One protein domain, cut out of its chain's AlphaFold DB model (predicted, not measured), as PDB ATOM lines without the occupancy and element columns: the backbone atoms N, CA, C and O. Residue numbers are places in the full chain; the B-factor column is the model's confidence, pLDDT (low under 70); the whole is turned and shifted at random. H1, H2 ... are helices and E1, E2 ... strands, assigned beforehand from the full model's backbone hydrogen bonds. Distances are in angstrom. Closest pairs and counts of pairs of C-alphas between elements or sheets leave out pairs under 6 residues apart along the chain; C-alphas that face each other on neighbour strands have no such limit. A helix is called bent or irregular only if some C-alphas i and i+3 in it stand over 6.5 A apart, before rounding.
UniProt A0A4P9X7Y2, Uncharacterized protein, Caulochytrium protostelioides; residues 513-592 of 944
ATOM      1  N   TRP A 513     -86.343  47.369  -1.116       89.88
ATOM      2  CA  TRP A 513     -85.894  46.037  -1.527       89.88
ATOM      3  C   TRP A 513     -86.435  44.953  -0.579       89.88
ATOM      4  O   TRP A 513     -86.399  45.091   0.645       89.88
ATOM      5  N   VAL A 514     -86.917  43.849  -1.147       91.81
ATOM      6  CA  VAL A 514     -87.661  42.803  -0.433       91.81
ATOM      7  C   VAL A 514     -86.761  41.583  -0.185       91.81
ATOM      8  O   VAL A 514     -86.063  41.144  -1.100       91.81
ATOM      9  N   PRO A 515     -86.746  40.981   1.021       93.88
ATOM     10  CA  PRO A 515     -86.041  39.721   1.260       93.88
ATOM     11  C   PRO A 515     -86.513  38.610   0.313       93.88
ATOM     12  O   PRO A 515     -87.715  38.361   0.226       93.88
ATOM     13  N   TYR A 516     -85.593  37.875  -0.327       93.44
ATOM     14  CA  TYR A 516     -85.976  36.805  -1.271       93.44
ATOM     15  C   TYR A 516     -86.907  35.761  -0.636       93.44
ATOM     16  O   TYR A 516     -87.808  35.252  -1.291       93.44
ATOM     17  N   GLN A 517     -86.738  35.477   0.659       93.12
ATOM     18  CA  GLN A 517     -87.591  34.545   1.393       93.12
ATOM     19  C   GLN A 517     -89.044  35.050   1.488       93.12
ATOM     20  O   GLN A 517     -89.967  34.252   1.385       93.12
ATOM     21  N   GLN A 518     -89.269  36.368   1.603       93.69
ATOM     22  CA  GLN A 518     -90.618  36.948   1.552       93.69
ATOM     23  C   GLN A 518     -91.216  36.863   0.144       93.69
ATOM     24  O   GLN A 518     -92.401  36.569   0.020       93.69
ATOM     25  N   ILE A 519     -90.407  37.056  -0.903       94.25
ATOM     26  CA  ILE A 519     -90.834  36.864  -2.298       94.25
ATOM     27  C   ILE A 519     -91.259  35.407  -2.522       94.25
ATOM     28  O   ILE A 519     -92.371  35.150  -2.980       94.25
ATOM     29  N   VAL A 520     -90.431  34.436  -2.132       93.00
ATOM     30  CA  VAL A 520     -90.771  33.021  -2.332       93.00
ATOM     31  C   VAL A 520     -91.975  32.613  -1.486       93.00
ATOM     32  O   VAL A 520     -92.877  31.994  -2.030       93.00
ATOM     33  N   SER A 521     -92.087  33.018  -0.218       93.56
ATOM     34  CA  SER A 521     -93.277  32.704   0.593       93.56
ATOM     35  C   SER A 521     -94.555  33.443   0.154       93.56
ATOM     36  O   SER A 521     -95.651  32.980   0.466       93.56
ATOM     37  N   LYS A 522     -94.454  34.558  -0.586       94.25
ATOM     38  CA  LYS A 522     -95.592  35.263  -1.211       94.25
ATOM     39  C   LYS A 522     -96.200  34.449  -2.361       94.25
ATOM     40  O   LYS A 522     -97.420  34.433  -2.508       94.25
ATOM     41  N   HIS A 523     -95.367  33.767  -3.151       92.94
ATOM     42  CA  HIS A 523     -95.808  32.950  -4.294       92.94
ATOM     43  C   HIS A 523     -96.001  31.471  -3.945       92.94
ATOM     44  O   HIS A 523     -96.959  30.858  -4.406       92.94
ATOM     45  N   CYS A 524     -95.140  30.913  -3.098       94.12
ATOM     46  CA  CYS A 524     -95.083  29.520  -2.652       94.12
ATOM     47  C   CYS A 524     -95.095  29.461  -1.106       94.12
ATOM     48  O   CYS A 524     -94.062  29.187  -0.493       94.12
ATOM     49  N   PRO A 525     -96.236  29.732  -0.441       91.50
ATOM     50  CA  PRO A 525     -96.317  29.747   1.026       91.50
ATOM     51  C   PRO A 525     -96.053  28.370   1.653       91.50
ATOM     52  O   PRO A 525     -95.535  28.289   2.766       91.50
ATOM     53  N   ASP A 526     -96.351  27.297   0.911       91.19
ATOM     54  CA  ASP A 526     -96.092  25.908   1.298       91.19
ATOM     55  C   ASP A 526     -94.589  25.535   1.160       91.19
ATOM     56  O   ASP A 526     -94.213  24.402   1.464       91.19
ATOM     57  N   LEU A 527     -93.704  26.431   0.680       90.06
ATOM     58  CA  LEU A 527     -92.265  26.174   0.503       90.06
ATOM     59  C   LEU A 527     -91.423  26.902   1.558       90.06
ATOM     60  O   LEU A 527     -91.252  28.122   1.533       90.06
ATOM     61  N   HIS A 528     -90.835  26.139   2.476       85.00
ATOM     62  CA  HIS A 528     -89.942  26.666   3.509       85.00
ATOM     63  C   HIS A 528     -88.481  26.652   3.045       85.00
ATOM     64  O   HIS A 528     -87.692  25.798   3.447       85.00
ATOM     65  N   LEU A 529     -88.102  27.625   2.209       82.62
ATOM     66  CA  LEU A 529     -86.685  27.871   1.928       82.62
ATOM     67  C   LEU A 529     -85.945  28.337   3.198       82.62
ATOM     68  O   LEU A 529     -86.513  29.109   3.982       82.62
ATOM     69  N   PRO A 530     -84.667  27.950   3.390       82.69
ATOM     70  CA  PRO A 530     -83.829  28.498   4.454       82.69
ATOM     71  C   PRO A 530     -83.642  30.013   4.286       82.69
ATOM     72  O   PRO A 530     -83.694  30.529   3.170       82.69
ATOM     73  N   SER A 531     -83.387  30.727   5.390       78.88
ATOM     74  CA  SER A 531     -83.167  32.187   5.397       78.88
ATOM     75  C   SER A 531     -81.803  32.613   4.841       78.88
ATOM     76  O   SER A 531     -81.633  33.759   4.426       78.88
ATOM     77  N   GLN A 532     -80.835  31.690   4.804       83.81
ATOM     78  CA  GLN A 532     -79.600  31.838   4.033       83.81
ATOM     79  C   GLN A 532     -79.705  30.991   2.757       83.81
ATOM     80  O   GLN A 532     -80.058  29.814   2.853       83.81
ATOM     81  N   PRO A 533     -79.395  31.543   1.572       86.31
ATOM     82  CA  PRO A 533     -79.590  30.831   0.317       86.31
ATOM     83  C   PRO A 533     -78.577  29.695   0.149       86.31
ATOM     84  O   PRO A 533     -77.366  29.899   0.264       86.31
ATOM     85  N   ASN A 534     -79.083  28.503  -0.177       85.56
ATOM     86  CA  ASN A 534     -78.271  27.341  -0.544       85.56
ATOM     87  C   ASN A 534     -77.395  27.635  -1.775       85.56
ATOM     88  O   ASN A 534     -77.722  28.508  -2.579       85.56
ATOM     89  N   ARG A 535     -76.313  26.862  -1.970       83.94
ATOM     90  CA  ARG A 535     -75.357  27.032  -3.090       83.94
ATOM     91  C   ARG A 535     -76.035  27.221  -4.458       83.94
ATOM     92  O   ARG A 535     -75.602  28.093  -5.202       83.94
ATOM     93  N   MET A 536     -77.116  26.487  -4.748       82.19
ATOM     94  CA  MET A 536     -77.869  26.580  -6.014       82.19
ATOM     95  C   MET A 536     -78.613  27.914  -6.212       82.19
ATOM     96  O   MET A 536     -78.802  28.349  -7.339       82.19
ATOM     97  N   LEU A 537     -79.007  28.596  -5.132       89.12
ATOM     98  CA  LEU A 537     -79.708  29.885  -5.201       89.12
ATOM     99  C   LEU A 537     -78.754  31.071  -5.399       89.12
ATOM    100  O   LEU A 537     -79.187  32.149  -5.797       89.12
ATOM    101  N   ILE A 538     -77.457  30.907  -5.121       90.50
ATOM    102  CA  ILE A 538     -76.480  32.003  -5.191       90.50
ATOM    103  C   ILE A 538     -76.267  32.513  -6.636       90.50
ATOM    104  O   ILE A 538     -76.270  33.733  -6.806       90.50
ATOM    105  N   PRO A 539     -76.130  31.665  -7.680       91.44
ATOM    106  CA  PRO A 539     -76.074  32.120  -9.074       91.44
ATOM    107  C   PRO A 539     -77.300  32.943  -9.490       91.44
ATOM    108  O   PRO A 539     -77.138  34.045 -10.008       91.44
ATOM    109  N   LEU A 540     -78.510  32.458  -9.181       93.25
ATOM    110  CA  LEU A 540     -79.769  33.173  -9.419       93.25
ATOM    111  C   LEU A 540     -79.791  34.535  -8.723       93.25
ATOM    112  O   LEU A 540     -80.020  35.558  -9.360       93.25
ATOM    113  N   LEU A 541     -79.499  34.575  -7.424       93.44
ATOM    114  CA  LEU A 541     -79.504  35.818  -6.655       93.44
ATOM    115  C   LEU A 541     -78.476  36.829  -7.194       93.44
ATOM    116  O   LEU A 541     -78.788  38.012  -7.288       93.44
ATOM    117  N   ASN A 542     -77.296  36.381  -7.634       92.25
ATOM    118  CA  ASN A 542     -76.326  37.258  -8.300       92.25
ATOM    119  C   ASN A 542     -76.846  37.784  -9.657       92.25
ATOM    120  O   ASN A 542     -76.637  38.955  -9.970       92.25
ATOM    121  N   LYS A 543     -77.524  36.936 -10.447       93.88
ATOM    122  CA  LYS A 543     -78.106  37.264 -11.766       93.88
ATOM    123  C   LYS A 543     -79.223  38.311 -11.680       93.88
ATOM    124  O   LYS A 543     -79.355  39.118 -12.589       93.88
ATOM    125  N   PHE A 544     -79.968  38.337 -10.575       94.19
ATOM    126  CA  PHE A 544     -80.975  39.363 -10.262       94.19
ATOM    127  C   PHE A 544     -80.445  40.455  -9.313       94.19
ATOM    128  O   PHE A 544     -81.205  41.046  -8.550       94.19
ATOM    129  N   HIS A 545     -79.128  40.706  -9.341       91.50
ATOM    130  CA  HIS A 545     -78.428  41.779  -8.616       91.50
ATOM    131  C   HIS A 545     -78.709  41.864  -7.099       91.50
ATOM    132  O   HIS A 545     -78.541  42.917  -6.479       91.50
ATOM    133  N   ALA A 546     -79.091  40.748  -6.474       92.00
ATOM    134  CA  ALA A 546     -79.571  40.717  -5.102       92.00
ATOM    135  C   ALA A 546     -78.481  41.117  -4.088       92.00
ATOM    136  O   ALA A 546     -77.384  40.551  -4.036       92.00
ATOM    137  N   GLN A 547     -78.797  42.083  -3.226       90.44
ATOM    138  CA  GLN A 547     -77.858  42.639  -2.258       90.44
ATOM    139  C   GLN A 547     -77.906  41.877  -0.931       90.44
ATOM    140  O   GLN A 547     -78.956  41.716  -0.310       90.44
ATOM    141  N   SER A 548     -76.743  41.432  -0.444       89.50
ATOM    142  CA  SER A 548     -76.626  40.804   0.878       89.50
ATOM    143  C   SER A 548     -76.340  41.848   1.959       89.50
ATOM    144  O   SER A 548     -75.248  42.421   2.016       89.50
ATOM    145  N   MET A 549     -77.312  42.050   2.848       87.12
ATOM    146  CA  MET A 549     -77.242  42.964   3.986       87.12
ATOM    147  C   MET A 549     -77.165  42.164   5.293       87.12
ATOM    148  O   MET A 549     -77.823  41.137   5.446       87.12
ATOM    149  N   THR A 550     -76.359  42.619   6.259       84.81
ATOM    150  CA  THR A 550     -76.368  42.026   7.609       84.81
ATOM    151  C   THR A 550     -77.278  42.859   8.501       84.81
ATOM    152  O   THR A 550     -77.027  44.052   8.671       84.81
ATOM    153  N   ARG A 551     -78.309  42.239   9.071       79.25
ATOM    154  CA  ARG A 551     -79.278  42.864   9.972       79.25
ATOM    155  C   ARG A 551     -79.429  41.986  11.208       79.25
ATOM    156  O   ARG A 551     -79.618  40.788  11.081       79.25
ATOM    157  N   ASP A 552     -79.310  42.581  12.393       83.56
ATOM    158  CA  ASP A 552     -79.520  41.892  13.675       83.56
ATOM    159  C   ASP A 552     -78.657  40.606  13.846       83.56
ATOM    160  O   ASP A 552     -79.031  39.653  14.519       83.56
ATOM    161  N   ASN A 553     -77.446  40.631  13.261       81.69
ATOM    162  CA  ASN A 553     -76.465  39.540  13.063       81.69
ATOM    163  C   ASN A 553     -76.811  38.470  12.009       81.69
ATOM    164  O   ASN A 553     -75.932  37.685  11.647       81.69
ATOM    165  N   GLU A 554     -78.017  38.465  11.452       81.38
ATOM    166  CA  GLU A 554     -78.395  37.578  10.351       81.38
ATOM    167  C   GLU A 554     -78.040  38.194   8.988       81.38
ATOM    168  O   GLU A 554     -78.021  39.414   8.809       81.38
ATOM    169  N   ARG A 555     -77.731  37.346   7.997       82.06
ATOM    170  CA  ARG A 555     -77.524  37.782   6.609       82.06
ATOM    171  C   ARG A 555     -78.821  37.624   5.837       82.06
ATOM    172  O   ARG A 555     -79.180  36.512   5.472       82.06
ATOM    173  N   VAL A 556     -79.463  38.745   5.544       88.94
ATOM    174  CA  VAL A 556     -80.615  38.810   4.648       88.94
ATOM    175  C   VAL A 556     -80.100  39.058   3.230       88.94
ATOM    176  O   VAL A 556     -79.155  39.828   3.032       88.94
ATOM    177  N   VAL A 557     -80.702  38.413   2.233       93.38
ATOM    178  CA  VAL A 557     -80.495  38.768   0.823       93.38
ATOM    179  C   VAL A 557     -81.765  39.436   0.310       93.38
ATOM    180  O   VAL A 557     -82.858  38.879   0.418       93.38
ATOM    181  N   LEU A 558     -81.604  40.661  -0.179       94.94
ATOM    182  CA  LEU A 558     -82.660  41.545  -0.650       94.94
ATOM    183  C   LEU A 558     -82.651  41.573  -2.180       94.94
ATOM    184  O   LEU A 558     -81.580  41.618  -2.782       94.94
ATOM    185  N   ILE A 559     -83.830  41.582  -2.792       94.69
ATOM    186  CA  ILE A 559     -84.042  41.717  -4.235       94.69
ATOM    187  C   ILE A 559     -84.870  42.986  -4.468       94.69
ATOM    188  O   ILE A 559     -85.748  43.311  -3.664       94.69
ATOM    189  N   ASP A 560     -84.593  43.703  -5.549       93.88
ATOM    190  CA  ASP A 560     -85.451  44.790  -6.016       93.88
ATOM    191  C   ASP A 560     -86.855  44.245  -6.389       93.88
ATOM    192  O   ASP A 560     -86.946  43.288  -7.166       93.88
ATOM    193  N   PRO A 561     -87.967  44.812  -5.870       90.00
ATOM    194  CA  PRO A 561     -89.314  44.444  -6.313       90.00
ATOM    195  C   PRO A 561     -89.534  44.586  -7.831       90.00
ATOM    196  O   PRO A 561     -90.376  43.871  -8.372       90.00
ATOM    197  N   GLY A 562     -88.776  45.441  -8.531       93.06
ATOM    198  CA  GLY A 562     -88.824  45.582  -9.990       93.06
ATOM    199  C   GLY A 562     -88.474  44.305 -10.767       93.06
ATOM    200  O   GLY A 562     -88.961  44.119 -11.881       93.06
ATOM    201  N   VAL A 563     -87.704  43.384 -10.173       94.25
ATOM    202  CA  VAL A 563     -87.325  42.098 -10.794       94.25
ATOM    203  C   VAL A 563     -87.989  40.877 -10.141       94.25
ATOM    204  O   VAL A 563     -87.603  39.743 -10.431       94.25
ATOM    205  N   GLU A 564     -89.001  41.074  -9.285       93.81
ATOM    206  CA  GLU A 564     -89.640  40.002  -8.502       93.81
ATOM    207  C   GLU A 564     -90.187  38.859  -9.383       93.81
ATOM    208  O   GLU A 564     -89.932  37.682  -9.117       93.81
ATOM    209  N   GLU A 565     -90.908  39.200 -10.454       94.06
ATOM    210  CA  GLU A 565     -91.540  38.221 -11.352       94.06
ATOM    211  C   GLU A 565     -90.502  37.454 -12.182       94.06
ATOM    212  O   GLU A 565     -90.582  36.230 -12.307       94.06
ATOM    213  N   ALA A 566     -89.477  38.148 -12.686       95.75
ATOM    214  CA  ALA A 566     -88.392  37.542 -13.453       95.75
ATOM    215  C   ALA A 566     -87.518  36.620 -12.582       95.75
ATOM    216  O   ALA A 566     -87.142  35.528 -13.019       95.75
ATOM    217  N   PHE A 567     -87.260  37.013 -11.326       95.88
ATOM    218  CA  PHE A 567     -86.610  36.163 -10.331       95.88
ATOM    219  C   PHE A 567     -87.428  34.893 -10.078       95.88
ATOM    220  O   PHE A 567     -86.878  33.797 -10.167       95.88
ATOM    221  N   MET A 568     -88.739  35.008  -9.832       96.00
ATOM    222  CA  MET A 568     -89.611  33.848  -9.609       96.00
ATOM    223  C   MET A 568     -89.709  32.922 -10.828       96.00
ATOM    224  O   MET A 568     -89.697  31.704 -10.659       96.00
ATOM    225  N   ALA A 569     -89.748  33.463 -12.048       95.00
ATOM    226  CA  ALA A 569     -89.746  32.668 -13.276       95.00
ATOM    227  C   ALA A 569     -88.435  31.877 -13.456       95.00
ATOM    228  O   ALA A 569     -88.460  30.702 -13.823       95.00
ATOM    229  N   ALA A 570     -87.285  32.483 -13.143       95.69
ATOM    230  CA  ALA A 570     -86.001  31.784 -13.152       95.69
ATOM    231  C   ALA A 570     -85.896  30.745 -12.021       95.69
ATOM    232  O   ALA A 570     -85.434  29.629 -12.249       95.69
ATOM    233  N   LEU A 571     -86.408  31.067 -10.828       94.62
ATOM    234  CA  LEU A 571     -86.494  30.149  -9.693       94.62
ATOM    235  C   LEU A 571     -87.333  28.904 -10.039       94.62
ATOM    236  O   LEU A 571     -86.935  27.788  -9.727       94.62
ATOM    237  N   ALA A 572     -88.449  29.081 -10.752       94.81
ATOM    238  CA  ALA A 572     -89.296  27.998 -11.253       94.81
ATOM    239  C   ALA A 572     -88.656  27.175 -12.389       94.81
ATOM    240  O   ALA A 572     -89.049  26.034 -12.619       94.81
ATOM    241  N   ARG A 573     -87.674  27.732 -13.109       94.12
ATOM    242  CA  ARG A 573     -86.908  27.009 -14.136       94.12
ATOM    243  C   ARG A 573     -85.769  26.184 -13.536       94.12
ATOM    244  O   ARG A 573     -85.525  25.076 -14.001       94.12
ATOM    245  N   GLU A 574     -85.073  26.729 -12.543       92.69
ATOM    246  CA  GLU A 574     -83.826  26.169 -12.002       92.69
ATOM    247  C   GLU A 574     -84.017  25.389 -10.680       92.69
ATOM    248  O   GLU A 574     -83.142  24.609 -10.310       92.69
ATOM    249  N   VAL A 575     -85.156  25.529  -9.981       92.31
ATOM    250  CA  VAL A 575     -85.467  24.810  -8.726       92.31
ATOM    251  C   VAL A 575     -86.753  23.966  -8.877       92.31
ATOM    252  O   VAL A 575     -87.860  24.512  -8.824       92.31
ATOM    253  N   PRO A 576     -86.658  22.624  -9.012       91.25
ATOM    254  CA  PRO A 576     -87.823  21.748  -9.227       91.25
ATOM    255  C   PRO A 576     -88.892  21.797  -8.119       91.25
ATOM    256  O   PRO A 576     -90.083  21.617  -8.381       91.25
ATOM    257  N   GLU A 577     -88.487  22.077  -6.882       90.75
ATOM    258  CA  GLU A 577     -89.369  22.233  -5.714       90.75
ATOM    259  C   GLU A 577     -90.296  23.454  -5.863       90.75
ATOM    260  O   GLU A 577     -91.487  23.391  -5.564       90.75
ATOM    261  N   VAL A 578     -89.767  24.561  -6.398       91.88
ATOM    262  CA  VAL A 578     -90.537  25.776  -6.704       91.88
ATOM    263  C   VAL A 578     -91.470  25.514  -7.881       91.88
ATOM    264  O   VAL A 578     -92.654  25.846  -7.816       91.88
ATOM    265  N   ARG A 579     -90.957  24.860  -8.933       94.62
ATOM    266  CA  ARG A 579     -91.735  24.491 -10.122       94.62
ATOM    267  C   ARG A 579     -92.958  23.651  -9.763       94.62
ATOM    268  O   ARG A 579     -94.082  24.043 -10.054       94.62
ATOM    269  N   SER A 580     -92.745  22.541  -9.057       93.88
ATOM    270  CA  SER A 580     -93.810  21.616  -8.656       93.88
ATOM    271  C   SER A 580     -94.864  22.270  -7.754       93.88
ATOM    272  O   SER A 580     -96.051  21.975  -7.909       93.88
ATOM    273  N   GLN A 581     -94.491  23.210  -6.874       93.06
ATOM    274  CA  GLN A 581     -95.474  23.977  -6.100       93.06
ATOM    275  C   GLN A 581     -96.268  24.985  -6.941       93.06
ATOM    276  O   GLN A 581     -97.476  25.128  -6.725       93.06
ATOM    277  N   LEU A 582     -95.639  25.665  -7.903       93.50
ATOM    278  CA  LEU A 582     -96.337  26.565  -8.828       93.50
ATOM    279  C   LEU A 582     -97.287  25.787  -9.750       93.50
ATOM    280  O   LEU A 582     -98.451  26.166  -9.873       93.50
ATOM    281  N   ASP A 583     -96.853  24.645 -10.287       94.31
ATOM    282  CA  ASP A 583     -97.681  23.734 -11.085       94.31
ATOM    283  C   ASP A 583     -98.847  23.166 -10.255       94.31
ATOM    284  O   ASP A 583     -99.993  23.120 -10.713       94.31
ATOM    285  N   ALA A 584     -98.605  22.794  -8.992       94.00
ATOM    286  CA  ALA A 584     -99.657  22.369  -8.070       94.00
ATOM    287  C   ALA A 584    -100.652  23.502  -7.762       94.00
ATOM    288  O   ALA A 584    -101.857  23.249  -7.683       94.00
ATOM    289  N   GLN A 585    -100.197  24.752  -7.632       92.25
ATOM    290  CA  GLN A 585    -101.086  25.907  -7.504       92.25
ATOM    291  C   GLN A 585    -101.873  26.193  -8.782       92.25
ATOM    292  O   GLN A 585    -103.074  26.440  -8.689       92.25
ATOM    293  N   ALA A 586    -101.251  26.122  -9.959       93.75
ATOM    294  CA  ALA A 586    -101.935  26.271 -11.240       93.75
ATOM    295  C   ALA A 586    -103.039  25.211 -11.387       93.75
ATOM    296  O   ALA A 586    -104.191  25.552 -11.651       93.75
ATOM    297  N   ARG A 587    -102.739  23.944 -11.066       95.19
ATOM    298  CA  ARG A 587    -103.714  22.839 -11.022       95.19
ATOM    299  C   ARG A 587    -104.826  23.072  -9.984       95.19
ATOM    300  O   ARG A 587    -105.993  22.829 -10.295       95.19
ATOM    301  N   LYS A 588    -104.515  23.578  -8.779       93.81
ATOM    302  CA  LYS A 588    -105.517  23.978  -7.760       93.81
ATOM    303  C   LYS A 588    -106.434  25.101  -8.288       93.81
ATOM    304  O   LYS A 588    -107.653  24.989  -8.171       93.81
ATOM    305  N   ARG A 589    -105.874  26.149  -8.911       93.38
ATOM    306  CA  ARG A 589    -106.617  27.293  -9.481       93.38
ATOM    307  C   ARG A 589    -107.487  26.879 -10.674       93.38
ATOM    308  O   ARG A 589    -108.652  27.256 -10.716       93.38
ATOM    309  N   ALA A 590    -106.976  26.045 -11.581       94.00
ATOM    310  CA  ALA A 590    -107.731  25.512 -12.718       94.00
ATOM    311  C   ALA A 590    -108.928  24.653 -12.269       94.00
ATOM    312  O   ALA A 590    -110.039  24.833 -12.767       94.00
ATOM    313  N   LYS A 591    -108.743  23.781 -11.263       95.38
ATOM    314  CA  LYS A 591    -109.849  23.018 -10.656       95.38
ATOM    315  C   LYS A 591    -110.891  23.931  -9.998       95.38
ATOM    316  O   LYS A 591    -112.084  23.686 -10.153       95.38
ATOM    317  N   ALA A 592    -110.466  24.995  -9.313       94.31
ATOM    318  CA  ALA A 592    -111.381  25.977  -8.725       94.31
ATOM    319  C   ALA A 592    -112.161  26.780  -9.787       94.31
ATOM    320  O   ALA A 592    -113.350  27.028  -9.603       94.31
TER     321      ALA A 592
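What this domain is: This is residues 513 to 592 of the 944 residues of an uncharacterized protein of Caulochytrium protostelioides (UniProt A0A4P9X7Y2). Look for a small elongated body with a two-stranded hairpin, E1 and E2, at one end and the long helix H4 reaching away as an arm at the other. Between them H1 and H3 cross nearly at right angles in the middle, H2 sits beside H3 toward the hairpin, and the last turns of H4, residues 586 to 592, stick out. The printed part has 80 residues, with four named helices and two named strands in the order H1 H2 E1 E2 H3 H4; the sheet's order is E1 - E2, antiparallel, and the class is mostly helix. The whole is compact, with a radius of gyration of the C-alphas of 13.0 A, and spans 43 by 23 by 23 A.

How they stand to each other: Begin at the hairpin of E1, residues 547 to 551, and E2, residues 554 to 559, antiparallel at 146 degrees. There N 549 and O 556 are within hydrogen-bond range at 2.9 A, as are N 554 and O 551 at 2.8 A. Residues 514 to 515 pair antiparallel with residues 558 to 559 of E2. Next find H1, residues 516 to 523; its closest C-alpha pair with E2 is Tyr 516 and Leu 558, 5.8 A. H3, residues 561 to 574, is close to H1 but not clearly touching, about perpendicular at 79 degrees, with the closest C-alphas, Ile 519 and Glu 564, 7.1 A apart. H2, residues 537 to 543, only just touches H3, with 3 pairs of C-alphas within 8 A, the closest Leu 540 and Leu 571 at 7.4 A; H3 takes part with residues 567 to 571 alone. They run opposite ways at a steep tilt of 50 degrees. H4, residues 576 to 592, and H3 touch only at the corner by their link, closest at the C-alphas of Ala 572 and Arg 579, 4.4 A, about perpendicular at 77 degrees. H2 and H4 are apart. Every O i to N i+4 pair is within hydrogen-bond range in H1, H2 and H4, and 8 of 10 are in H3.

Where its parts are: Find C-alpha 516 at (-85.976, 36.805, -1.271), where H1 begins its 11.0 A. H2 measures 10.0 A, E1 12.3 A and E2 16.2 A. H3 runs 19.9 A from C-alpha 561 at (-89.314, 44.444, -6.313); it is irregular, with C-alphas 562 and 565 8.0 A apart. H4 runs 23.9 A to C-alpha 592 at (-111.381, 25.977, -8.725).

The domain as a whole: The C-alphas farthest apart, those of Asn 553 and Lys 591, are 44.2 A from each other. The printed part has no cut. Look to residues 524 to 536 for the long link, from H1 to H2; the other links are tight. Mean pLDDT of the printed part is 91.1, and no printed residue is under 70.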